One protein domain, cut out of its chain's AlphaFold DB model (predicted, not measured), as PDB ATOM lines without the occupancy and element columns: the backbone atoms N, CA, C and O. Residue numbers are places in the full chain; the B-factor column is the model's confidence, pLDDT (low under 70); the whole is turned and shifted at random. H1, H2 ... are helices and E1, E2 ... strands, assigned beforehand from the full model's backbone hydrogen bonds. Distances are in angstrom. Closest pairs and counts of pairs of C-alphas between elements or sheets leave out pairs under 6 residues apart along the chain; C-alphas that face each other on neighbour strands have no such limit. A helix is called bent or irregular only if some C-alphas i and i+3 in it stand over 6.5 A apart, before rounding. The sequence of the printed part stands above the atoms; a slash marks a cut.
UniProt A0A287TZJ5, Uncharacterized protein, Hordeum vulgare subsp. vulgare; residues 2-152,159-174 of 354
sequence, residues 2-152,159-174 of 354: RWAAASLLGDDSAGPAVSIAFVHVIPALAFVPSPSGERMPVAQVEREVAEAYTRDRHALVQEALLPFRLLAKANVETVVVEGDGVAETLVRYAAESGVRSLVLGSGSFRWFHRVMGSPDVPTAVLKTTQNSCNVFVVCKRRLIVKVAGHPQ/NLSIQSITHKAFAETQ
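Overview. This is residues 2 to 152 and 159 to 174 of the 354 residues of an uncharacterized protein of Hordeum vulgare subsp. vulgare (UniProt A0A287TZJ5). A small, twisted four-stranded sheet, E5 E6 E7 E8, with H5 over one face, makes one part of the model; beside its E5 end the parallel pair E1 and E4 lies between H3 on one side and the long H2 on the other. H2 reaches from there to the small hairpin E2 and E3 at the far end. The printed part has 167 residues, six named helices and eight named strands in the order H1 E1 E2 E3 H2 E4 H3 E5 H4 H5 E6 E7 E8 H6, a mixed class; the four-stranded sheet is mixed. It is only just loose, close to compact, with a radius of gyration of the C-alphas of 18.7 A and spans of 59 by 41 by 35 A.

Arrangement. E5, residues 101 to 105, and E6, residues 134 to 138, are parallel at 20 degrees, with N 102 and O 134 at 2.8 A. E7, residues 143 to 146, forms a hairpin with E6, antiparallel at 163 degrees, with N 137 and O 144 at 2.8 A. E8, residues 162 to 165, is antiparallel to E7 at 157 degrees, with N 145 and O 163 at 2.9 A. H5, residues 121 to 128, is on this sheet at a height of 9.6 A, over E6 and only just not over E7, where 2 of its 8 C-alphas fall; it runs along the strands, at 23 degrees to E6 on the local plane. E5, H4 at residues 110 to 115, H5 and E6 form a strand-helix-strand unit, two parallel neighbour strands with helices between, its crossover right-handed. H3, residues 86 to 96, touches H5 at a steep tilt of 52 degrees, the same way; their closest C-alphas, of Ala 87 and Val 125, are 5.1 A apart. H1, residues 2 to 8, H3 and H6, residues 167 to 173, only graze the sheet. E1, residues 20 to 26, is near E5 and parallel to E4, residues 76 to 82, at 24 degrees, with N 24 and O 79 at 2.9 A. The closest C-alphas of E1 and H3, of Val 25 and Val 86, are 6.0 A apart. Those of H2, residues 47 to 71, and E4, of Arg 69 and Val 76, are 5.8 A apart. E2, residues 31 to 33, and E3, residues 39 to 41, form an antiparallel hairpin at 142 degrees, with N 32 and O 40 at 2.9 A. Every O i to N i+4 pair is within hydrogen-bond range in H1, H3, H5 and H6, against 18 of 21 in H2 and 1 of 2 in H4.

Along the chain. H1 begins at C-alpha 2, (-16.188, -22.172, 36.806), and H6 ends at C-alpha 173, (-18.116, -10.408, 22.390). H2 is 36.9 A long, E4 19.7 A, E1 19.4 A and H3 15.4 A. H2 is irregular, with C-alphas 64 and 67 at 7.1 A and a kink of 36 degrees near residue 64.

Size, cuts and confidence. The C-alphas of Ser 36 and Glu 172, the two farthest apart, are 59.6 A apart. Residues 153 to 158 are not printed; C-alphas 152 and 159 are 10.9 A apart across this cut. The link from H1 to E1 is long, and its residues 11 to 16 stand free. The mean pLDDT of the printed part is 79.8; 38 residues are under 70, among them 8 to 17 and 107 to 118.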
ATOM      1  N   ARG A   2     -15.229 -23.293  36.696       76.62
ATOM      2  CA  ARG A   2     -16.188 -22.172  36.806       76.62
ATOM      3  C   ARG A   2     -16.326 -21.328  35.538       76.62
ATOM      4  O   ARG A   2     -17.437 -21.073  35.106       76.62
ATOM      5  N   TRP A   3     -15.202 -20.938  34.935       81.62
ATOM      6  CA  TRP A   3     -15.217 -20.140  33.705       81.62
ATOM      7  C   TRP A   3     -15.895 -20.875  32.542       81.62
ATOM      8  O   TRP A   3     -16.715 -20.282  31.858       81.62
ATOM      9  N   ALA A   4     -15.596 -22.164  32.355       78.88
ATOM     10  CA  ALA A   4     -16.175 -22.969  31.279       78.88
ATOM     11  C   ALA A   4     -17.684 -23.152  31.474       78.88
ATOM     12  O   ALA A   4     -18.437 -22.925  30.540       78.88
ATOM     13  N   ALA A   5     -18.120 -23.475  32.697       74.81
ATOM     14  CA  ALA A   5     -19.540 -23.588  33.013       74.81
ATOM     15  C   ALA A   5     -20.282 -22.267  32.750       74.81
ATOM     16  O   ALA A   5     -21.283 -22.273  32.058       74.81
ATOM     17  N   ALA A   6     -19.744 -21.132  33.206       75.88
ATOM     18  CA  ALA A   6     -20.385 -19.828  33.027       75.88
ATOM     19  C   ALA A   6     -20.333 -19.275  31.589       75.88
ATOM     20  O   ALA A   6     -21.115 -18.396  31.257       75.88
ATOM     21  N   SER A   7     -19.377 -19.720  30.764       73.25
ATOM     22  CA  SER A   7     -19.145 -19.146  29.425       73.25
ATOM     23  C   SER A   7     -19.610 -20.039  28.276       73.25
ATOM     24  O   SER A   7     -19.662 -19.563  27.145       73.25
ATOM     25  N   LEU A   8     -19.852 -21.331  28.532       69.12
ATOM     26  CA  LEU A   8     -20.191 -22.324  27.504       69.12
ATOM     27  C   LEU A   8     -21.567 -22.969  27.716       69.12
ATOM     28  O   LEU A   8     -22.140 -23.457  26.748       69.12
ATOM     29  N   LEU A   9     -22.095 -22.971  28.945       66.75
ATOM     30  CA  LEU A   9     -23.492 -23.308  29.216       66.75
ATOM     31  C   LEU A   9     -24.245 -21.977  29.267       66.75
ATOM     32  O   LEU A   9     -24.079 -21.217  30.218       66.75
ATOM     33  N   GLY A  10     -24.966 -21.639  28.198       56.03
ATOM     34  CA  GLY A  10     -25.858 -20.476  28.204       56.03
ATOM     35  C   GLY A  10     -27.018 -20.670  29.187       56.03
ATOM     36  O   GLY A  10     -27.254 -21.787  29.644       56.03
ATOM     37  N   ASP A  11     -27.746 -19.593  29.501       52.38
ATOM     38  CA  ASP A  11     -29.021 -19.699  30.223       52.38
ATOM     39  C   ASP A  11     -29.987 -20.576  29.409       52.38
ATOM     40  O   ASP A  11     -30.163 -20.350  28.210       52.38
ATOM     41  N   ASP A  12     -30.575 -21.582  30.064       52.97
ATOM     42  CA  ASP A  12     -31.413 -22.665  29.522       52.97
ATOM     43  C   ASP A  12     -32.544 -22.203  28.574       52.97
ATOM     44  O   ASP A  12     -33.727 -22.202  28.915       52.97
ATOM     45  N   SER A  13     -32.211 -21.856  27.331       44.19
ATOM     46  CA  SER A  13     -33.195 -21.609  26.278       44.19
ATOM     47  C   SER A  13     -32.658 -22.011  24.899       44.19
ATOM     48  O   SER A  13     -31.898 -21.303  24.251       44.19
ATOM     49  N   ALA A  14     -33.085 -23.199  24.457       48.88
ATOM     50  CA  ALA A  14     -33.144 -23.641  23.058       48.88
ATOM     51  C   ALA A  14     -31.832 -23.698  22.230       48.88
ATOM     52  O   ALA A  14     -31.875 -23.541  21.011       48.88
ATOM     53  N   GLY A  15     -30.680 -23.978  22.850       51.69
ATOM     54  CA  GLY A  15     -29.425 -24.307  22.147       51.69
ATOM     55  C   GLY A  15     -29.145 -25.820  22.052       51.69
ATOM     56  O   GLY A  15     -29.752 -26.598  22.793       51.69
ATOM     57  N   PRO A  16     -28.224 -26.276  21.172       54.62
ATOM     58  CA  PRO A  16     -27.803 -27.679  21.123       54.62
ATOM     59  C   PRO A  16     -27.244 -28.117  22.484       54.62
ATOM     60  O   PRO A  16     -26.561 -27.341  23.147       54.62
ATOM     61  N   ALA A  17     -27.527 -29.354  22.901       63.06
ATOM     62  CA  ALA A  17     -27.111 -29.879  24.201       63.06
ATOM     63  C   ALA A  17     -25.578 -29.830  24.355       63.06
ATOM     64  O   ALA A  17     -24.852 -30.634  23.770       63.06
ATOM     65  N   VAL A  18     -25.078 -28.866  25.133       71.44
ATOM     66  CA  VAL A  18     -23.648 -28.719  25.427       71.44
ATOM     67  C   VAL A  18     -23.298 -29.627  26.603       71.44
ATOM     68  O   VAL A  18     -23.707 -29.373  27.735       71.44
ATOM     69  N   SER A  19     -22.521 -30.682  26.351       79.00
ATOM     70  CA  SER A  19     -21.935 -31.510  27.406       79.00
ATOM     71  C   SER A  19     -20.568 -30.963  27.822       79.00
ATOM     72  O   SER A  19     -19.766 -30.518  26.998       79.00
ATOM     73  N   ILE A  20     -20.290 -30.980  29.126       84.06
ATOM     74  CA  ILE A  20     -18.984 -30.607  29.676       84.06
ATOM     75  C   ILE A  20     -18.382 -31.830  30.360       84.06
ATOM     76  O   ILE A  20     -19.046 -32.483  31.163       84.06
ATOM     77  N   ALA A  21     -17.101 -32.086  30.092       88.00
ATOM     78  CA  ALA A  21     -16.317 -33.120  30.755       88.00
ATOM     79  C   ALA A  21     -15.044 -32.537  31.395       88.00
ATOM     80  O   ALA A  21     -14.332 -31.731  30.791       88.00
ATOM     81  N   PHE A  22     -14.734 -32.962  32.620       89.62
ATOM     82  CA  PHE A  22     -13.417 -32.812  33.229       89.62
ATOM     83  C   PHE A  22     -12.526 -33.957  32.785       89.62
ATOM     84  O   PHE A  22     -12.750 -35.095  33.178       89.62
ATOM     85  N   VAL A  23     -11.489 -33.634  32.023       92.12
ATOM     86  CA  VAL A  23     -10.499 -34.612  31.576       92.12
ATOM     87  C   VAL A  23      -9.269 -34.525  32.474       92.12
ATOM     88  O   VAL A  23      -8.690 -33.447  32.632       92.12
ATOM     89  N   HIS A  24      -8.864 -35.650  33.054       93.25
ATOM     90  CA  HIS A  24      -7.620 -35.776  33.805       93.25
ATOM     91  C   HIS A  24      -6.713 -36.815  33.152       93.25
ATOM     92  O   HIS A  24      -7.154 -37.924  32.862       93.25
ATOM     93  N   VAL A  25      -5.448 -36.454  32.930       94.06
ATOM     94  CA  VAL A  25      -4.455 -37.361  32.346       94.06
ATOM     95  C   VAL A  25      -3.635 -37.995  33.461       94.06
ATOM     96  O   VAL A  25      -3.020 -37.277  34.250       94.06
ATOM     97  N   ILE A  26      -3.604 -39.324  33.497       93.56
ATOM     98  CA  ILE A  26      -2.731 -40.101  34.378       93.56
ATOM     99  C   ILE A  26      -1.620 -40.783  33.576       93.56
ATOM    100  O   ILE A  26      -1.823 -41.104  32.404       93.56
ATOM    101  N   PRO A  27      -0.455 -41.050  34.187       90.44
ATOM    102  CA  PRO A  27       0.603 -41.807  33.531       90.44
ATOM    103  C   PRO A  27       0.117 -43.196  33.105       90.44
ATOM    104  O   PRO A  27      -0.599 -43.869  33.863       90.44
ATOM    105  N   ALA A  28       0.560 -43.641  31.928       89.75
ATOM    106  CA  ALA A  28       0.310 -45.002  31.469       89.75
ATOM    107  C   ALA A  28       0.800 -46.015  32.514       89.75
ATOM    108  O   ALA A  28       1.807 -45.807  33.207       89.75
ATOM    109  N   LEU A  29       0.054 -47.105  32.695       90.19
ATOM    110  CA  LEU A  29       0.435 -48.127  33.662       90.19
ATOM    111  C   LEU A  29       1.702 -48.858  33.186       90.19
ATOM    112  O   LEU A  29       1.655 -49.696  32.294       90.19
ATOM    113  N   ALA A  30       2.836 -48.557  33.821       90.19
ATOM    114  CA  ALA A  30       4.096 -49.268  33.589       90.19
ATOM    115  C   ALA A  30       4.368 -50.359  34.641       90.19
ATOM    116  O   ALA A  30       4.998 -51.373  34.339       90.19
ATOM    117  N   PHE A  31       3.871 -50.172  35.872       91.12
ATOM    118  CA  PHE A  31       4.147 -51.060  37.004       91.12
ATOM    119  C   PHE A  31       2.927 -51.258  37.904       91.12
ATOM    120  O   PHE A  31       2.200 -50.302  38.176       91.12
ATOM    121  N   VAL A  32       2.781 -52.472  38.434       91.50
ATOM    122  CA  VAL A  32       1.786 -52.845  39.449       91.50
ATOM    123  C   VAL A  32       2.515 -53.200  40.752       91.50
ATOM    124  O   VAL A  32       3.539 -53.887  40.703       91.50
ATOM    125  N   PRO A  33       2.049 -52.726  41.920       88.50
ATOM    126  CA  PRO A  33       2.619 -53.125  43.201       88.50
ATOM    127  C   PRO A  33       2.268 -54.584  43.523       88.50
ATOM    128  O   PRO A  33       1.107 -54.982  43.437       88.50
ATOM    129  N   SER A  34       3.256 -55.375  43.930       83.94
ATOM    130  CA  SER A  34       3.030 -56.706  44.494       83.94
ATOM    131  C   SER A  34       2.565 -56.609  45.957       83.94
ATOM    132  O   SER A  34       2.819 -55.598  46.623       83.94
ATOM    133  N   PRO A  35       1.965 -57.673  46.527       81.56
ATOM    134  CA  PRO A  35       1.670 -57.738  47.961       81.56
ATOM    135  C   PRO A  35       2.909 -57.577  48.860       81.56
ATOM    136  O   PRO A  35       2.784 -57.151  50.005       81.56
ATOM    137  N   SER A  36       4.107 -57.889  48.346       84.19
ATOM    138  CA  SER A  36       5.390 -57.664  49.029       84.19
ATOM    139  C   SER A  36       5.909 -56.221  48.915       84.19
ATOM    140  O   SER A  36       6.915 -55.888  49.535       84.19
ATOM    141  N   GLY A  37       5.230 -55.352  48.155       80.19
ATOM    142  CA  GLY A  37       5.597 -53.949  47.951       80.19
ATOM    143  C   GLY A  37       6.583 -53.698  46.804       80.19
ATOM    144  O   GLY A  37       7.011 -52.560  46.605       80.19
ATOM    145  N   GLU A  38       6.939 -54.727  46.033       85.88
ATOM    146  CA  GLU A  38       7.810 -54.602  44.861       85.88
ATOM    147  C   GLU A  38       7.039 -54.091  43.638       85.88
ATOM    148  O   GLU A  38       5.835 -54.303  43.496       85.88
ATOM    149  N   ARG A  39       7.730 -53.394  42.729       89.00
ATOM    150  CA  ARG A  39       7.139 -52.897  41.479       89.00
ATOM    151  C   ARG A  39       7.324 -53.928  40.378       89.00
ATOM    152  O   ARG A  39       8.432 -54.095  39.875       89.00
ATOM    153  N   MET A  40       6.239 -54.574  39.979       88.12
ATOM    154  CA  MET A  40       6.239 -55.556  38.902       88.12
ATOM    155  C   MET A  40       5.911 -54.872  37.573       88.12
ATOM    156  O   MET A  40       4.903 -54.163  37.505       88.12
ATOM    157  N   PRO A  41       6.733 -55.033  36.517       92.38
ATOM    158  CA  PRO A  41       6.382 -54.554  35.184       92.38
ATOM    159  C   PRO A  41       5.049 -55.154  34.741       92.38
ATOM    160  O   PRO A  41       4.849 -56.356  34.896       92.38
ATOM    161  N   VAL A  42       4.160 -54.357  34.145       91.06
ATOM    162  CA  VAL A  42       2.829 -54.844  33.714       91.06
ATOM    163  C   VAL A  42       2.915 -56.078  32.818       91.06
ATOM    164  O   VAL A  42       2.097 -56.977  32.948       91.06
ATOM    165  N   ALA A  43       3.939 -56.167  31.963       91.06
ATOM    166  CA  ALA A  43       4.162 -57.320  31.087       91.06
ATOM    167  C   ALA A  43       4.394 -58.650  31.836       91.06
ATOM    168  O   ALA A  43       4.254 -59.713  31.240       91.06
ATOM    169  N   GLN A  44       4.779 -58.594  33.114       89.88
ATOM    170  CA  GLN A  44       5.035 -59.756  33.974       89.88
ATOM    171  C   GLN A  44       3.870 -60.050  34.928       89.88
ATOM    172  O   GLN A  44       3.923 -61.015  35.686       89.88
ATOM    173  N   VAL A  45       2.834 -59.212  34.917       90.56
ATOM    174  CA  VAL A  45       1.662 -59.331  35.782       90.56
ATOM    175  C   VAL A  45       0.539 -59.980  34.985       90.56
ATOM    176  O   VAL A  45       0.375 -59.729  33.791       90.56
ATOM    177  N   GLU A  46      -0.241 -60.827  35.647       91.38
ATOM    178  CA  GLU A  46      -1.431 -61.413  35.043       91.38
ATOM    179  C   GLU A  46      -2.392 -60.316  34.561       91.38
ATOM    180  O   GLU A  46      -2.628 -59.322  35.254       91.38
ATOM    181  N   ARG A  47      -2.956 -60.500  33.361       91.38
ATOM    182  CA  ARG A  47      -3.789 -59.488  32.701       91.38
ATOM    183  C   ARG A  47      -4.946 -59.032  33.588       91.38
ATOM    184  O   ARG A  47      -5.145 -57.833  33.741       91.38
ATOM    185  N   GLU A  48      -5.650 -59.970  34.213       92.31
ATOM    186  CA  GLU A  48      -6.802 -59.677  35.071       92.31
ATOM    187  C   GLU A  48      -6.414 -58.808  36.277       92.31
ATOM    188  O   GLU A  48      -7.132 -57.874  36.637       92.31
ATOM    189  N   VAL A  49      -5.239 -59.060  36.858       89.81
ATOM    190  CA  VAL A  49      -4.696 -58.284  37.980       89.81
ATOM    191  C   VAL A  49      -4.306 -56.876  37.529       89.81
ATOM    192  O   VAL A  49      -4.626 -55.896  38.203       89.81
ATOM    193  N   ALA A  50      -3.648 -56.750  36.373       90.38
ATOM    194  CA  ALA A  50      -3.287 -55.452  35.805       90.38
ATOM    195  C   ALA A  50      -4.530 -54.621  35.430       90.38
ATOM    196  O   ALA A  50      -4.574 -53.416  35.688       90.38
ATOM    197  N   GLU A  51      -5.564 -55.255  34.877       91.94
ATOM    198  CA  GLU A  51      -6.844 -54.623  34.546       91.94
ATOM    199  C   GLU A  51      -7.615 -54.196  35.799       91.94
ATOM    200  O   GLU A  51      -8.143 -53.084  35.845       91.94
ATOM    201  N   ALA A  52      -7.663 -55.040  36.834       91.94
ATOM    202  CA  ALA A  52      -8.255 -54.682  38.121       91.94
ATOM    203  C   ALA A  52      -7.541 -53.473  38.740       91.94
ATOM    204  O   ALA A  52      -8.187 -52.491  39.096       91.94
ATOM    205  N   TYR A  53      -6.206 -53.483  38.757       91.25
ATOM    206  CA  TYR A  53      -5.423 -52.363  39.272       91.25
ATOM    207  C   TYR A  53      -5.607 -51.075  38.454       91.25
ATOM    208  O   TYR A  53      -5.633 -49.974  39.007       91.25
ATOM    209  N   THR A  54      -5.765 -51.198  37.134       91.31
ATOM    210  CA  THR A  54      -6.091 -50.063  36.260       91.31
ATOM    211  C   THR A  54      -7.449 -49.478  36.631       91.31
ATOM    212  O   THR A  54      -7.555 -48.269  36.832       91.31
ATOM    213  N   ARG A  55      -8.475 -50.322  36.802       91.81
ATOM    214  CA  ARG A  55      -9.811 -49.884  37.232       91.81
ATOM    215  C   ARG A  55      -9.775 -49.197  38.594       91.81
ATOM    216  O   ARG A  55     -10.345 -48.119  38.726       91.81
ATOM    217  N   ASP A  56      -9.051 -49.754  39.559       92.62
ATOM    218  CA  ASP A  56      -8.914 -49.163  40.894       92.62
ATOM    219  C   ASP A  56      -8.214 -47.798  40.840       92.62
ATOM    220  O   ASP A  56      -8.686 -46.830  41.436       92.62
ATOM    221  N   ARG A  57      -7.126 -47.673  40.066       92.31
ATOM    222  CA  ARG A  57      -6.461 -46.382  39.807       92.31
ATOM    223  C   ARG A  57      -7.421 -45.355  39.211       92.31
ATOM    224  O   ARG A  57      -7.427 -44.207  39.654       92.31
ATOM    225  N   HIS A  58      -8.202 -45.748  38.205       91.94
ATOM    226  CA  HIS A  58      -9.174 -44.864  37.557       91.94
ATOM    227  C   HIS A  58     -10.264 -44.431  38.537       91.94
ATOM    228  O   HIS A  58     -10.541 -43.236  38.630       91.94
ATOM    229  N   ALA A  59     -10.808 -45.359  39.326       92.00
ATOM    230  CA  ALA A  59     -11.825 -45.074  40.334       92.00
ATOM    231  C   ALA A  59     -11.310 -44.118  41.422       92.00
ATOM    232  O   ALA A  59     -11.979 -43.142  41.752       92.00
ATOM    233  N   LEU A  60     -10.087 -44.328  41.924       92.25
ATOM    234  CA  LEU A  60      -9.456 -43.441  42.908       92.25
ATOM    235  C   LEU A  60      -9.320 -42.003  42.393       92.25
ATOM    236  O   LEU A  60      -9.544 -41.041  43.130       92.25
ATOM    237  N   VAL A  61      -8.955 -41.844  41.121       91.56
ATOM    238  CA  VAL A  61      -8.840 -40.525  40.494       91.56
ATOM    239  C   VAL A  61     -10.219 -39.913  40.258       91.56
ATOM    240  O   VAL A  61     -10.399 -38.727  40.518       91.56
ATOM    241  N   GLN A  62     -11.207 -40.696  39.822       89.25
ATOM    242  CA  GLN A  62     -12.588 -40.228  39.673       89.25
ATOM    243  C   GLN A  62     -13.171 -39.725  41.001       89.25
ATOM    244  O   GLN A  62     -13.739 -38.632  41.034       89.25
ATOM    245  N   GLU A  63     -12.955 -40.456  42.097       89.56
ATOM    246  CA  GLU A  63     -13.313 -40.039  43.460       89.56
ATOM    247  C   GLU A  63     -12.640 -38.709  43.835       89.56
ATOM    248  O   GLU A  63     -13.297 -37.761  44.276       89.56
ATOM    249  N   ALA A  64     -11.338 -38.573  43.563       88.25
ATOM    250  CA  ALA A  64     -10.606 -37.329  43.797       88.25
ATOM    251  C   ALA A  64     -11.113 -36.150  42.940       88.25
ATOM    252  O   ALA A  64     -10.891 -34.986  43.293       88.25
ATOM    253  N   LEU A  65     -11.802 -36.426  41.826       85.25
ATOM    254  CA  LEU A  65     -12.362 -35.413  40.936       85.25
ATOM    255  C   LEU A  65     -13.786 -34.965  41.315       85.25
ATOM    256  O   LEU A  65     -14.239 -33.920  40.832       85.25
ATOM    257  N   LEU A  66     -14.479 -35.683  42.207       83.38
ATOM    258  CA  LEU A  66     -15.844 -35.352  42.643       83.38
ATOM    259  C   LEU A  66     -16.016 -33.901  43.130       83.38
ATOM    260  O   LEU A  66     -16.984 -33.254  42.711       83.38
ATOM    261  N   PRO A  67     -15.089 -33.313  43.920       82.94
ATOM    262  CA  PRO A  67     -15.216 -31.921  44.347       82.94
ATOM    263  C   PRO A  67     -15.298 -30.932  43.175       82.94
ATOM    264  O   PRO A  67     -15.959 -29.898  43.278       82.94
ATOM    265  N   PHE A  68     -14.671 -31.235  42.034       77.06
ATOM    266  CA  PHE A  68     -14.686 -30.351  40.866       77.06
ATOM    267  C   PHE A  68     -16.006 -30.404  40.097       77.06
ATOM    268  O   PHE A  68     -16.396 -29.383  39.524       77.06
ATOM    269  N   ARG A  69     -16.730 -31.533  40.145       75.25
ATOM    270  CA  ARG A  69     -18.096 -31.640  39.604       75.25
ATOM    271  C   ARG A  69     -19.043 -30.702  40.350       75.25
ATOM    272  O   ARG A  69     -19.745 -29.910  39.726       75.25
ATOM    273  N   LEU A  70     -18.966 -30.700  41.683       71.06
ATOM    274  CA  LEU A  70     -19.773 -29.822  42.541       71.06
ATOM    275  C   LEU A  70     -19.504 -28.332  42.276       71.06
ATOM    276  O   LEU A  70     -20.412 -27.505  42.321       71.06
ATOM    277  N   LEU A  71     -18.258 -27.978  41.948       69.69
ATOM    278  CA  LEU A  71     -17.865 -26.596  41.657       69.69
ATOM    279  C   LEU A  71     -18.424 -26.045  40.340       69.69
ATOM    280  O   LEU A  71     -18.419 -24.824  40.160       69.69
ATOM    281  N   ALA A  72     -18.843 -26.907  39.415       65.25
ATOM    282  CA  ALA A  72     -19.325 -26.493  38.104       65.25
ATOM    283  C   ALA A  72     -20.820 -26.138  38.081       65.25
ATOM    284  O   ALA A  72     -21.247 -25.531  37.107       65.25
ATOM    285  N   LYS A  73     -21.593 -26.470  39.135       65.00
ATOM    286  CA  LYS A  73     -23.058 -26.254  39.220       65.00
ATOM    287  C   LYS A  73     -23.841 -26.734  37.979       65.00
ATOM    288  O   LYS A  73     -24.926 -26.242  37.708       65.00
ATOM    289  N   ALA A  74     -23.286 -27.689  37.243       66.25
ATOM    290  CA  ALA A  74     -23.829 -28.246  36.012       66.25
ATOM    291  C   ALA A  74     -23.541 -29.749  35.972       66.25
ATOM    292  O   ALA A  74     -22.658 -30.228  36.695       66.25
ATOM    293  N   ASN A  75     -24.257 -30.492  35.123       70.38
ATOM    294  CA  ASN A  75     -23.974 -31.907  34.912       70.38
ATOM    295  C   ASN A  75     -22.662 -32.055  34.128       70.38
ATOM    296  O   ASN A  75     -22.644 -32.010  32.901       70.38
ATOM    297  N   VAL A  76     -21.555 -32.152  34.864       79.00
ATOM    298  CA  VAL A  76     -20.216 -32.323  34.302       79.00
ATOM    299  C   VAL A  76     -19.769 -33.765  34.484       79.00
ATOM    300  O   VAL A  76     -19.779 -34.287  35.603       79.00
ATOM    301  N   GLU A  77     -19.361 -34.391  33.386       85.44
ATOM    302  CA  GLU A  77     -18.763 -35.724  33.367       85.44
ATOM    303  C   GLU A  77     -17.295 -35.670  33.820       85.44
ATOM    304  O   GLU A  77     -16.630 -34.644  33.695       85.44
ATOM    305  N   THR A  78     -16.767 -36.762  34.366       87.81
ATOM    306  CA  THR A  78     -15.341 -36.899  34.702       87.81
ATOM    307  C   THR A  78     -14.735 -38.030  33.897       87.81
ATOM    308  O   THR A  78     -15.156 -39.176  34.037       87.81
ATOM    309  N   VAL A  79     -13.714 -37.710  33.111       91.31
ATOM    310  CA  VAL A  79     -13.015 -38.640  32.230       91.31
ATOM    311  C   VAL A  79     -11.554 -38.721  32.656       91.31
ATOM    312  O   VAL A  79     -10.880 -37.701  32.821       91.31
ATOM    313  N   VAL A  80     -11.061 -39.943  32.838       93.94
ATOM    314  CA  VAL A  80      -9.659 -40.223  33.154       93.94
ATOM    315  C   VAL A  80      -9.027 -40.876  31.930       93.94
ATOM    316  O   VAL A  80      -9.545 -41.863  31.417       93.94
ATOM    317  N   VAL A  81      -7.933 -40.300  31.439       94.25
ATOM    318  CA  VAL A  81      -7.236 -40.750  30.227       94.25
ATOM    319  C   VAL A  81      -5.800 -41.096  30.582       94.25
ATOM    320  O   VAL A  81      -5.174 -40.401  31.380       94.25
ATOM    321  N   GLU A  82      -5.257 -42.151  29.985       93.44
ATOM    322  CA  GLU A  82      -3.866 -42.544  30.204       93.44
ATOM    323  C   GLU A  82      -2.930 -41.993  29.121       93.44
ATOM    324  O   GLU A  82      -3.243 -42.016  27.926       93.44
ATOM    325  N   GLY A  83      -1.752 -41.529  29.535       91.06
ATOM    326  CA  GLY A  83      -0.677 -41.185  28.612       91.06
ATOM    327  C   GLY A  83       0.563 -40.602  29.280       91.06
ATOM    328  O   GLY A  83       0.512 -40.069  30.388       91.06
ATOM    329  N   ASP A  84       1.691 -40.710  28.581       86.44
ATOM    330  CA  ASP A  84       3.003 -40.289  29.089       86.44
ATOM    331  C   ASP A  84       3.229 -38.774  28.958       86.44
ATOM    332  O   ASP A  84       3.900 -38.158  29.786       86.44
ATOM    333  N   GLY A  85       2.631 -38.161  27.933       88.12
ATOM    334  CA  GLY A  85       2.654 -36.721  27.685       88.12
ATOM    335  C   GLY A  85       1.273 -36.104  27.878       88.12
ATOM    336  O   GLY A  85       0.320 -36.473  27.190       88.12
ATOM    337  N   VAL A  86       1.136 -35.164  28.819       91.44
ATOM    338  CA  VAL A  86      -0.170 -34.565  29.154       91.44
ATOM    339  C   VAL A  86      -0.759 -33.810  27.962       91.44
ATOM    340  O   VAL A  86      -1.941 -33.958  27.664       91.44
ATOM    341  N   ALA A  87       0.046 -33.004  27.268       91.62
ATOM    342  CA  ALA A  87      -0.439 -32.166  26.176       91.62
ATOM    343  C   ALA A  87      -0.858 -33.004  24.963       91.62
ATOM    344  O   ALA A  87      -1.942 -32.810  24.419       91.62
ATOM    345  N   GLU A  88      -0.025 -33.964  24.578       91.94
ATOM    346  CA  GLU A  88      -0.249 -34.883  23.466       91.94
ATOM    347  C   GLU A  88      -1.497 -35.732  23.714       91.94
ATOM    348  O   GLU A  88      -2.339 -35.878  22.830       91.94
ATOM    349  N   THR A  89      -1.659 -36.222  24.945       94.44
ATOM    350  CA  THR A  89      -2.818 -37.026  25.345       94.44
ATOM    351  C   THR A  89      -4.107 -36.213  25.312       94.44
ATOM    352  O   THR A  89      -5.114 -36.705  24.809       94.44
ATOM    353  N   LEU A  90      -4.088 -34.958  25.779       94.12
ATOM    354  CA  LEU A  90      -5.253 -34.069  25.701       94.12
ATOM    355  C   LEU A  90      -5.642 -33.752  24.253       94.12
ATOM    356  O   LEU A  90      -6.828 -33.752  23.931       94.12
ATOM    357  N   VAL A  91      -4.663 -33.491  23.380       92.50
ATOM    358  CA  VAL A  91      -4.920 -33.219  21.957       92.50
ATOM    359  C   VAL A  91      -5.480 -34.451  21.254       92.50
ATOM    360  O   VAL A  91      -6.464 -34.330  20.525       92.50
ATOM    361  N   ARG A  92      -4.902 -35.629  21.509       92.44
ATOM    362  CA  ARG A  92      -5.392 -36.903  20.976       92.44
ATOM    363  C   ARG A  92      -6.823 -37.181  21.432       92.44
ATOM    364  O   ARG A  92      -7.691 -37.376  20.592       92.44
ATOM    365  N   TYR A  93      -7.082 -37.090  22.738       93.00
ATOM    366  CA  TYR A  93      -8.421 -37.268  23.299       93.00
ATOM    367  C   TYR A  93      -9.439 -36.311  22.664       93.00
ATOM    368  O   TYR A  93     -10.524 -36.735  22.272       93.00
ATOM    369  N   ALA A  94      -9.086 -35.027  22.525       91.75
ATOM    370  CA  ALA A  94      -9.971 -34.031  21.930       91.75
ATOM    371  C   ALA A  94     -10.318 -34.351  20.466       91.75
ATOM    372  O   ALA A  94     -11.475 -34.205  20.076       91.75
ATOM    373  N   ALA A  95      -9.338 -34.807  19.677       89.81
ATOM    374  CA  ALA A  95      -9.544 -35.218  18.291       89.81
ATOM    375  C   ALA A  95     -10.408 -36.485  18.175       89.81
ATOM    376  O   ALA A  95     -11.333 -36.514  17.370       89.81
ATOM    377  N   GLU A  96     -10.139 -37.505  18.994       90.94
ATOM    378  CA  GLU A  96     -10.846 -38.795  18.962       90.94
ATOM    379  C   GLU A  96     -12.282 -38.700  19.490       90.94
ATOM    380  O   GLU A  96     -13.172 -39.387  18.997       90.94
ATOM    381  N   SER A  97     -12.521 -37.822  20.467       88.81
ATOM    382  CA  SER A  97     -13.820 -37.696  21.146       88.81
ATOM    383  C   SER A  97     -14.707 -36.593  20.556       88.81
ATOM    384  O   SER A  97     -15.780 -36.317  21.086       88.81
ATOM    385  N   GLY A  98     -14.254 -35.914  19.494       86.44
ATOM    386  CA  GLY A  98     -14.998 -34.827  18.848       86.44
ATOM    387  C   GLY A  98     -15.175 -33.583  19.728       86.44
ATOM    388  O   GLY A  98     -16.159 -32.854  19.594       86.44
ATOM    389  N   VAL A  99     -14.241 -33.325  20.651       88.38
ATOM    390  CA  VAL A  99     -14.321 -32.167  21.551       88.38
ATOM    391  C   VAL A  99     -14.148 -30.883  20.747       88.38
ATOM    392  O   VAL A  99     -13.077 -30.594  20.220       88.38
ATOM    393  N   ARG A 100     -15.194 -30.058  20.722       86.31
ATOM    394  CA  ARG A 100     -15.208 -28.783  19.992       86.31
ATOM    395  C   ARG A 100     -14.389 -27.680  20.666       86.31
ATOM    396  O   ARG A 100     -13.811 -26.836  19.984       86.31
ATOM    397  N   SER A 101     -14.337 -27.691  21.997       88.38
ATOM    398  CA  SER A 101     -13.699 -26.648  22.805       88.38
ATOM    399  C   SER A 101     -12.929 -27.251  23.979       88.38
ATOM    400  O   SER A 101     -13.519 -27.818  24.895       88.38
ATOM    401  N   LEU A 102     -11.609 -27.083  23.979       92.31
ATOM    402  CA  LEU A 102     -10.711 -27.482  25.057       92.31
ATOM    403  C   LEU A 102     -10.371 -26.271  25.935       92.31
ATOM    404  O   LEU A 102      -9.791 -25.291  25.467       92.31
ATOM    405  N   VAL A 103     -10.702 -26.341  27.226       91.44
ATOM    406  CA  VAL A 103     -10.447 -25.259  28.191       91.44
ATOM    407  C   VAL A 103      -9.365 -25.669  29.185       91.44
ATOM    408  O   VAL A 103      -9.532 -26.620  29.945       91.44
ATOM    409  N   LEU A 104      -8.279 -24.901  29.236       92.25
ATOM    410  CA  LEU A 104      -7.127 -25.121  30.105       92.25
ATOM    411  C   LEU A 104      -6.934 -23.945  31.065       92.25
ATOM    412  O   LEU A 104      -7.148 -22.785  30.715       92.25
ATOM    413  N   GLY A 105      -6.484 -24.230  32.285       88.62
ATOM    414  CA  GLY A 105      -6.015 -23.198  33.209       88.62
ATOM    415  C   GLY A 105      -4.535 -22.896  32.981       88.62
ATOM    416  O   GLY A 105      -3.730 -23.818  32.872       88.62
ATOM    417  N   SER A 106      -4.149 -21.620  32.960       78.50
ATOM    418  CA  SER A 106      -2.732 -21.246  33.044       78.50
ATOM    419  C   SER A 106      -2.310 -21.162  34.510       78.50
ATOM    420  O   SER A 106      -2.825 -20.333  35.260       78.50
ATOM    421  N   GLY A 107      -1.333 -21.976  34.910       64.19
ATOM    422  CA  GLY A 107      -0.687 -21.850  36.217       64.19
ATOM    423  C   GLY A 107       0.253 -20.639  36.284       64.19
ATOM    424  O   GLY A 107       0.854 -20.250  35.283       64.19
ATOM    425  N   SER A 108       0.423 -20.055  37.477       53.38
ATOM    426  CA  SER A 108       1.398 -18.974  37.728       53.38
ATOM    427  C   SER A 108       2.856 -19.460  37.789       53.38
ATOM    428  O   SER A 108       3.781 -18.655  37.843       53.38
ATOM    429  N   PHE A 109       3.097 -20.772  37.738       53.94
ATOM    430  CA  PHE A 109       4.413 -21.394  37.934       53.94
ATOM    431  C   PHE A 109       5.259 -21.490  36.654       53.94
ATOM    432  O   PHE A 109       6.023 -22.429  36.449       53.94
ATOM    433  N   ARG A 110       5.181 -20.470  35.795       58.53
ATOM    434  CA  ARG A 110       5.944 -20.385  34.535       58.53
ATOM    435  C   ARG A 110       7.466 -20.315  34.719       58.53
ATOM    436  O   ARG A 110       8.204 -20.370  33.741       58.53
ATOM    437  N   TRP A 111       7.959 -20.126  35.944       56.22
ATOM    438  CA  TRP A 111       9.394 -20.111  36.235       56.22
ATOM    439  C   TRP A 111       9.983 -21.526  36.372       56.22
ATOM    440  O   TRP A 111      11.077 -21.754  35.872       56.22
ATOM    441  N   PHE A 112       9.237 -22.495  36.919       56.81
ATOM    442  CA  PHE A 112       9.690 -23.891  37.030       56.81
ATOM    443  C   PHE A 112       9.844 -24.573  35.659       56.81
ATOM    444  O   PHE A 112      10.830 -25.266  35.425       56.81
ATOM    445  N   HIS A 113       8.924 -24.319  34.721       57.78
ATOM    446  CA  HIS A 113       9.005 -24.842  33.348       57.78
ATOM    447  C   HIS A 113      10.184 -24.262  32.553       57.78
ATOM    448  O   HIS A 113      10.813 -24.971  31.774       57.78
ATOM    449  N   ARG A 114      10.551 -22.995  32.804       60.44
ATOM    450  CA  ARG A 114      11.743 -22.379  32.196       60.44
ATOM    451  C   ARG A 114      13.038 -23.057  32.641       60.44
ATOM    452  O   ARG A 114      13.929 -23.225  31.821       60.44
ATOM    453  N   VAL A 115      13.124 -23.467  33.907       59.00
ATOM    454  CA  VAL A 115      14.306 -24.152  34.458       59.00
ATOM    455  C   VAL A 115      14.432 -25.588  33.934       59.00
ATOM    456  O   VAL A 115      15.542 -26.045  33.694       59.00
ATOM    457  N   MET A 116      13.314 -26.288  33.709       59.62
ATOM    458  CA  MET A 116      13.310 -27.660  33.171       59.62
ATOM    459  C   MET A 116      13.319 -27.747  31.635       59.62
ATOM    460  O   MET A 116      13.268 -28.848  31.094       59.62
ATOM    461  N   GLY A 117      13.364 -26.616  30.919       57.56
ATOM    462  CA  GLY A 117      13.447 -26.587  29.454       57.56
ATOM    463  C   GLY A 117      12.220 -27.138  28.711       57.56
ATOM    464  O   GLY A 117      12.256 -27.247  27.486       57.56
ATOM    465  N   SER A 118      11.130 -27.467  29.412       66.62
ATOM    466  CA  SER A 118       9.899 -28.000  28.825       66.62
ATOM    467  C   SER A 118       8.807 -26.925  28.752       66.62
ATOM    468  O   SER A 118       8.621 -26.166  29.710       66.62
ATOM    469  N   PRO A 119       8.067 -26.817  27.632       76.19
ATOM    470  CA  PRO A 119       6.918 -25.922  27.563       76.19
ATOM    471  C   PRO A 119       5.859 -26.345  28.590       76.19
ATOM    472  O   PRO A 119       5.652 -27.533  28.835       76.19
ATOM    473  N   ASP A 120       5.171 -25.376  29.192       84.06
ATOM    474  CA  ASP A 120       4.018 -25.666  30.043       84.06
ATOM    475  C   ASP A 120       2.881 -26.285  29.216       84.06
ATOM    476  O   ASP A 120       2.754 -26.027  28.016       84.06
ATOM    477  N   VAL A 121       2.033 -27.091  29.865       89.12
ATOM    478  CA  VAL A 121       0.957 -27.849  29.197       89.12
ATOM    479  C   VAL A 121       0.101 -26.969  28.272       89.12
ATOM    480  O   VAL A 121      -0.084 -27.362  27.122       89.12
ATOM    481  N   PRO A 122      -0.369 -25.766  28.668       89.88
ATOM    482  CA  PRO A 122      -1.152 -24.922  27.767       89.88
ATOM    483  C   PRO A 122      -0.384 -24.475  26.517       89.88
ATOM    484  O   PRO A 122      -0.962 -24.437  25.435       89.88
ATOM    485  N   THR A 123       0.910 -24.163  26.638       86.44
ATOM    486  CA  THR A 123       1.746 -23.785  25.486       86.44
ATOM    487  C   THR A 123       2.002 -24.976  24.576       86.44
ATOM    488  O   THR A 123       1.952 -24.826  23.357       86.44
ATOM    489  N   ALA A 124       2.268 -26.152  25.150       89.06
ATOM    490  CA  ALA A 124       2.431 -27.383  24.390       89.06
ATOM    491  C   ALA A 124       1.155 -27.700  23.598       89.06
ATOM    492  O   ALA A 124       1.235 -27.833  22.383       89.06
ATOM    493  N   VAL A 125      -0.019 -27.672  24.244       90.88
ATOM    494  CA  VAL A 125      -1.321 -27.854  23.580       90.88
ATOM    495  C   VAL A 125      -1.522 -26.816  22.475       90.88
ATOM    496  O   VAL A 125      -1.758 -27.176  21.331       90.88
ATOM    497  N   LEU A 126      -1.340 -25.519  22.742       87.94
ATOM    498  CA  LEU A 126      -1.505 -24.485  21.710       87.94
ATOM    499  C   LEU A 126      -0.616 -24.707  20.471       87.94
ATOM    500  O   LEU A 126      -1.023 -24.323  19.372       87.94
ATOM    501  N   LYS A 127       0.561 -25.324  20.629       85.56
ATOM    502  CA  LYS A 127       1.464 -25.676  19.524       85.56
ATOM    503  C   LYS A 127       1.065 -26.966  18.806       85.56
ATOM    504  O   LYS A 127       1.178 -27.016  17.588       85.56
ATOM    505  N   THR A 128       0.628 -27.989  19.537       84.38
ATOM    506  CA  THR A 128       0.359 -29.329  18.988       84.38
ATOM    507  C   THR A 128      -1.066 -29.499  18.474       84.38
ATOM    508  O   THR A 128      -1.294 -30.300  17.571       84.38
ATOM    509  N   THR A 129      -2.036 -28.748  19.006       80.38
ATOM    510  CA  THR A 129      -3.433 -28.820  18.569       80.38
ATOM    511  C   THR A 129      -3.562 -28.396  17.107       80.38
ATOM    512  O   THR A 129      -3.167 -27.288  16.736       80.38
ATOM    513  N   GLN A 130      -4.147 -29.263  16.287       73.31
ATOM    514  CA  GLN A 130      -4.499 -28.972  14.898       73.31
ATOM    515  C   GLN A 130      -5.751 -28.080  14.823       73.31
ATOM    516  O   GLN A 130      -6.330 -27.715  15.844       73.31
ATOM    517  N   ASN A 131      -6.196 -27.719  13.621       67.75
ATOM    518  CA  ASN A 131      -7.331 -26.811  13.428       67.75
ATOM    519  C   ASN A 131      -8.715 -27.427  13.759       67.75
ATOM    520  O   ASN A 131      -9.725 -26.918  13.288       67.75
ATOM    521  N   SER A 132      -8.785 -28.529  14.510       73.75
ATOM    522  CA  SER A 132     -10.026 -29.281  14.751       73.75
ATOM    523  C   SER A 132     -10.797 -28.849  16.000       73.75
ATOM    524  O   SER A 132     -12.003 -29.072  16.060       73.75
ATOM    525  N   CYS A 133     -10.148 -28.222  16.987       85.94
ATOM    526  CA  CYS A 133     -10.818 -27.772  18.206       85.94
ATOM    527  C   CYS A 133     -10.370 -26.376  18.653       85.94
ATOM    528  O   CYS A 133      -9.223 -25.960  18.464       85.94
ATOM    529  N   ASN A 134     -11.304 -25.642  19.256       88.50
ATOM    530  CA  ASN A 134     -11.024 -24.357  19.880       88.50
ATOM    531  C   ASN A 134     -10.252 -24.589  21.179       88.50
ATOM    532  O   ASN A 134     -10.658 -25.412  21.996       88.50
ATOM    533  N   VAL A 135      -9.179 -23.839  21.420       91.19
ATOM    534  CA  VAL A 135      -8.415 -23.912  22.671       91.19
ATOM    535  C   VAL A 135      -8.531 -22.597  23.427       91.19
ATOM    536  O   VAL A 135      -8.184 -21.531  22.915       91.19
ATOM    537  N   PHE A 136      -8.970 -22.683  24.679       90.25
ATOM    538  CA  PHE A 136      -9.085 -21.559  25.602       90.25
ATOM    539  C   PHE A 136      -8.110 -21.745  26.756       90.25
ATOM    540  O   PHE A 136      -8.219 -22.704  27.516       90.25
ATOM    541  N   VAL A 137      -7.181 -20.811  26.933       91.62
ATOM    542  CA  VAL A 137      -6.284 -20.783  28.093       91.62
ATOM    543  C   VAL A 137      -6.694 -19.641  29.016       91.62
ATOM    544  O   VAL A 137      -6.559 -18.460  28.688       91.62
ATOM    545  N   VAL A 138      -7.197 -20.010  30.190       89.31
ATOM    546  CA  VAL A 138      -7.787 -19.105  31.178       89.31
ATOM    547  C   VAL A 138      -6.733 -18.679  32.205       89.31
ATOM    548  O   VAL A 138      -6.200 -19.505  32.947       89.31
ATOM    549  N   CYS A 139      -6.462 -17.373  32.290       84.62
ATOM    550  CA  CYS A 139      -5.596 -16.746  33.298       84.62
ATOM    551  C   CYS A 139      -6.422 -15.826  34.215       84.62
ATOM    552  O   CYS A 139      -7.475 -15.342  33.812       84.62
ATOM    553  N   LYS A 140      -5.922 -15.464  35.411       79.94
ATOM    554  CA  LYS A 140      -6.645 -14.577  36.362       79.94
ATOM    555  C   LYS A 140      -7.145 -13.262  35.735       79.94
ATOM    556  O   LYS A 140      -8.190 -12.762  36.122       79.94
ATOM    557  N   ARG A 141      -6.390 -12.686  34.789       73.19
ATOM    558  CA  ARG A 141      -6.682 -11.371  34.176       73.19
ATOM    559  C   ARG A 141      -6.836 -11.402  32.655       73.19
ATOM    560  O   ARG A 141      -7.166 -10.382  32.059       73.19
ATOM    561  N   ARG A 142      -6.549 -12.534  32.017       81.25
ATOM    562  CA  ARG A 142      -6.449 -12.655  30.557       81.25
ATOM    563  C   ARG A 142      -7.026 -13.984  30.101       81.25
ATOM    564  O   ARG A 142      -6.979 -14.961  30.841       81.25
ATOM    565  N   LEU A 143      -7.499 -14.002  28.869       84.62
ATOM    566  CA  LEU A 143      -7.883 -15.192  28.138       84.62
ATOM    567  C   LEU A 143      -7.023 -15.252  26.875       84.62
ATOM    568  O   LEU A 143      -6.806 -14.231  26.217       84.62
ATOM    569  N   ILE A 144      -6.478 -16.424  26.575       86.25
ATOM    570  CA  ILE A 144      -5.839 -16.695  25.286       86.25
ATOM    571  C   ILE A 144      -6.764 -17.645  24.542       86.25
ATOM    572  O   ILE A 144      -7.140 -18.682  25.086       86.25
ATOM    573  N   VAL A 145      -7.136 -17.274  23.324       85.88
ATOM    574  CA  VAL A 145      -8.067 -18.029  22.489       85.88
ATOM    575  C   VAL A 145      -7.358 -18.417  21.203       85.88
ATOM    576  O   VAL A 145      -6.751 -17.576  20.537       85.88
ATOM    577  N   LYS A 146      -7.441 -19.699  20.861       85.38
ATOM    578  CA  LYS A 146      -7.073 -20.246  19.559       85.38
ATOM    579  C   LYS A 146      -8.335 -20.849  18.958       85.38
ATOM    580  O   LYS A 146      -8.838 -21.844  19.472       85.38
ATOM    581  N   VAL A 147      -8.852 -20.222  17.910       82.56
ATOM    582  CA  VAL A 147     -10.061 -20.678  17.215       82.56
ATOM    583  C   VAL A 147      -9.669 -21.682  16.133       82.56
ATOM    584  O   VAL A 147      -8.678 -21.482  15.425       82.56
ATOM    585  N   ALA A 148     -10.426 -22.769  16.028       78.19
ATOM    586  CA  ALA A 148     -10.319 -23.738  14.948       78.19
ATOM    587  C   ALA A 148     -10.742 -23.089  13.618       78.19
ATOM    588  O   ALA A 148     -11.847 -22.568  13.505       78.19
ATOM    589  N   GLY A 149      -9.862 -23.104  12.611       66.62
ATOM    590  CA  GLY A 149     -10.171 -22.646  11.251       66.62
ATOM    591  C   GLY A 149     -10.369 -23.828  10.302       66.62
ATOM    592  O   GLY A 149      -9.539 -24.736  10.272       66.62
ATOM    593  N   HIS A 150     -11.437 -23.829   9.505       46.75
ATOM    594  CA  HIS A 150     -11.693 -24.895   8.533       46.75
ATOM    595  C   HIS A 150     -10.533 -24.989   7.512       46.75
ATOM    596  O   HIS A 150     -10.126 -23.953   6.979       46.75
ATOM    597  N   PRO A 151      -9.949 -26.174   7.238       46.41
ATOM    598  CA  PRO A 151      -8.947 -26.308   6.184       46.41
ATOM    599  C   PRO A 151      -9.571 -25.985   4.821       46.41
ATOM    600  O   PRO A 151     -10.313 -26.793   4.267       46.41
ATOM    601  N   GLN A 152      -9.252 -24.820   4.252       39.38
ATOM    602  CA  GLN A 152      -9.443 -24.618   2.820       39.38
ATOM    603  C   GLN A 152      -8.440 -25.500   2.075       39.38
ATOM    604  O   GLN A 152      -7.223 -25.340   2.205       39.38
ATOM    605  N   ASN A 159      -2.880 -20.471   9.142       43.31
ATOM    606  CA  ASN A 159      -3.041 -19.177   9.808       43.31
ATOM    607  C   ASN A 159      -4.053 -19.301  10.952       43.31
ATOM    608  O   ASN A 159      -5.232 -18.983  10.825       43.31
ATOM    609  N   LEU A 160      -3.570 -19.797  12.088       51.56
ATOM    610  CA  LEU A 160      -4.284 -19.798  13.359       51.56
ATOM    611  C   LEU A 160      -4.104 -18.428  14.025       51.56
ATOM    612  O   LEU A 160      -2.988 -18.077  14.413       51.56
ATOM    613  N   SER A 161      -5.177 -17.650  14.206       63.03
ATOM    614  CA  SER A 161      -5.085 -16.408  14.984       63.03
ATOM    615  C   SER A 161      -5.147 -16.732  16.479       63.03
ATOM    616  O   SER A 161      -6.223 -16.981  17.024       63.03
ATOM    617  N   ILE A 162      -3.998 -16.741  17.154       74.00
ATOM    618  CA  ILE A 162      -3.964 -16.746  18.620       74.00
ATOM    619  C   ILE A 162      -4.237 -15.319  19.085       74.00
ATOM    620  O   ILE A 162      -3.429 -14.421  18.855       74.00
ATOM    621  N   GLN A 163      -5.367 -15.111  19.754       76.44
ATOM    622  CA  GLN A 163      -5.750 -13.806  20.282       76.44
ATOM    623  C   GLN A 163      -5.635 -13.808  21.801       76.44
ATOM    624  O   GLN A 163      -6.003 -14.775  22.471       76.44
ATOM    625  N   SER A 164      -5.129 -12.713  22.369       78.25
ATOM    626  CA  SER A 164      -5.190 -12.493  23.808       78.25
ATOM    627  C   SER A 164      -6.109 -11.330  24.120       78.25
ATOM    628  O   SER A 164      -5.860 -10.207  23.693       78.25
ATOM    629  N   ILE A 165      -7.139 -11.611  24.906       79.69
ATOM    630  CA  ILE A 165      -8.205 -10.671  25.238       79.69
ATOM    631  C   ILE A 165      -8.447 -10.654  26.749       79.69
ATOM    632  O   ILE A 165      -8.011 -11.545  27.491       79.69
ATOM    633  N   THR A 166      -9.102  -9.604  27.238       77.50
ATOM    634  CA  THR A 166      -9.539  -9.544  28.638       77.50
ATOM    635  C   THR A 166     -10.812 -10.368  28.825       77.50
ATOM    636  O   THR A 166     -11.558 -10.601  27.878       77.50
ATOM    637  N   HIS A 167     -11.087 -10.793  30.061       75.06
ATOM    638  CA  HIS A 167     -12.335 -11.504  30.383       75.06
ATOM    639  C   HIS A 167     -13.581 -10.678  30.063       75.06
ATOM    640  O   HIS A 167     -14.562 -11.231  29.581       75.06
ATOM    641  N   LYS A 168     -13.520  -9.361  30.296       72.19
ATOM    642  CA  LYS A 168     -14.613  -8.430  30.000       72.19
ATOM    643  C   LYS A 168     -14.858  -8.329  28.494       72.19
ATOM    644  O   LYS A 168     -15.978  -8.554  28.066       72.19
ATOM    645  N   ALA A 169     -13.799  -8.112  27.708       71.94
ATOM    646  CA  ALA A 169     -13.907  -8.064  26.251       71.94
ATOM    647  C   ALA A 169     -14.453  -9.380  25.677       71.94
ATOM    648  O   ALA A 169     -15.284  -9.359  24.781       71.94
ATOM    649  N   PHE A 170     -14.036 -10.529  26.222       72.44
ATOM    650  CA  PHE A 170     -14.597 -11.817  25.821       72.44
ATOM    651  C   PHE A 170     -16.091 -11.924  26.143       72.44
ATOM    652  O   PHE A 170     -16.866 -12.257  25.257       72.44
ATOM    653  N   ALA A 171     -16.504 -11.603  27.373       66.81
ATOM    654  CA  ALA A 171     -17.909 -11.640  27.778       66.81
ATOM    655  C   ALA A 171     -18.792 -10.695  26.942       66.81
ATOM    656  O   ALA A 171     -19.911 -11.055  26.602       66.81
ATOM    657  N   GLU A 172     -18.273  -9.523  26.566       64.56
ATOM    658  CA  GLU A 172     -18.957  -8.549  25.702       64.56
ATOM    659  C   GLU A 172     -19.059  -9.007  24.234       64.56
ATOM    660  O   GLU A 172     -19.943  -8.554  23.516       64.56
ATOM    661  N   THR A 173     -18.185  -9.918  23.786       64.44
ATOM    662  CA  THR A 173     -18.116 -10.408  22.390       64.44
ATOM    663  C   THR A 173     -18.869 -11.740  22.180       64.44
ATOM    664  O   THR A 173     -19.035 -12.206  21.054       64.44
ATOM    665  N   GLN A 174     -19.318 -12.407  23.243       60.03
ATOM    666  CA  GLN A 174     -19.724 -13.818  23.211       60.03
ATOM    667  C   GLN A 174     -21.189 -14.054  22.795       60.03
ATOM    668  O   GLN A 174     -22.067 -14.128  23.648       60.03
TER     669      GLN A 174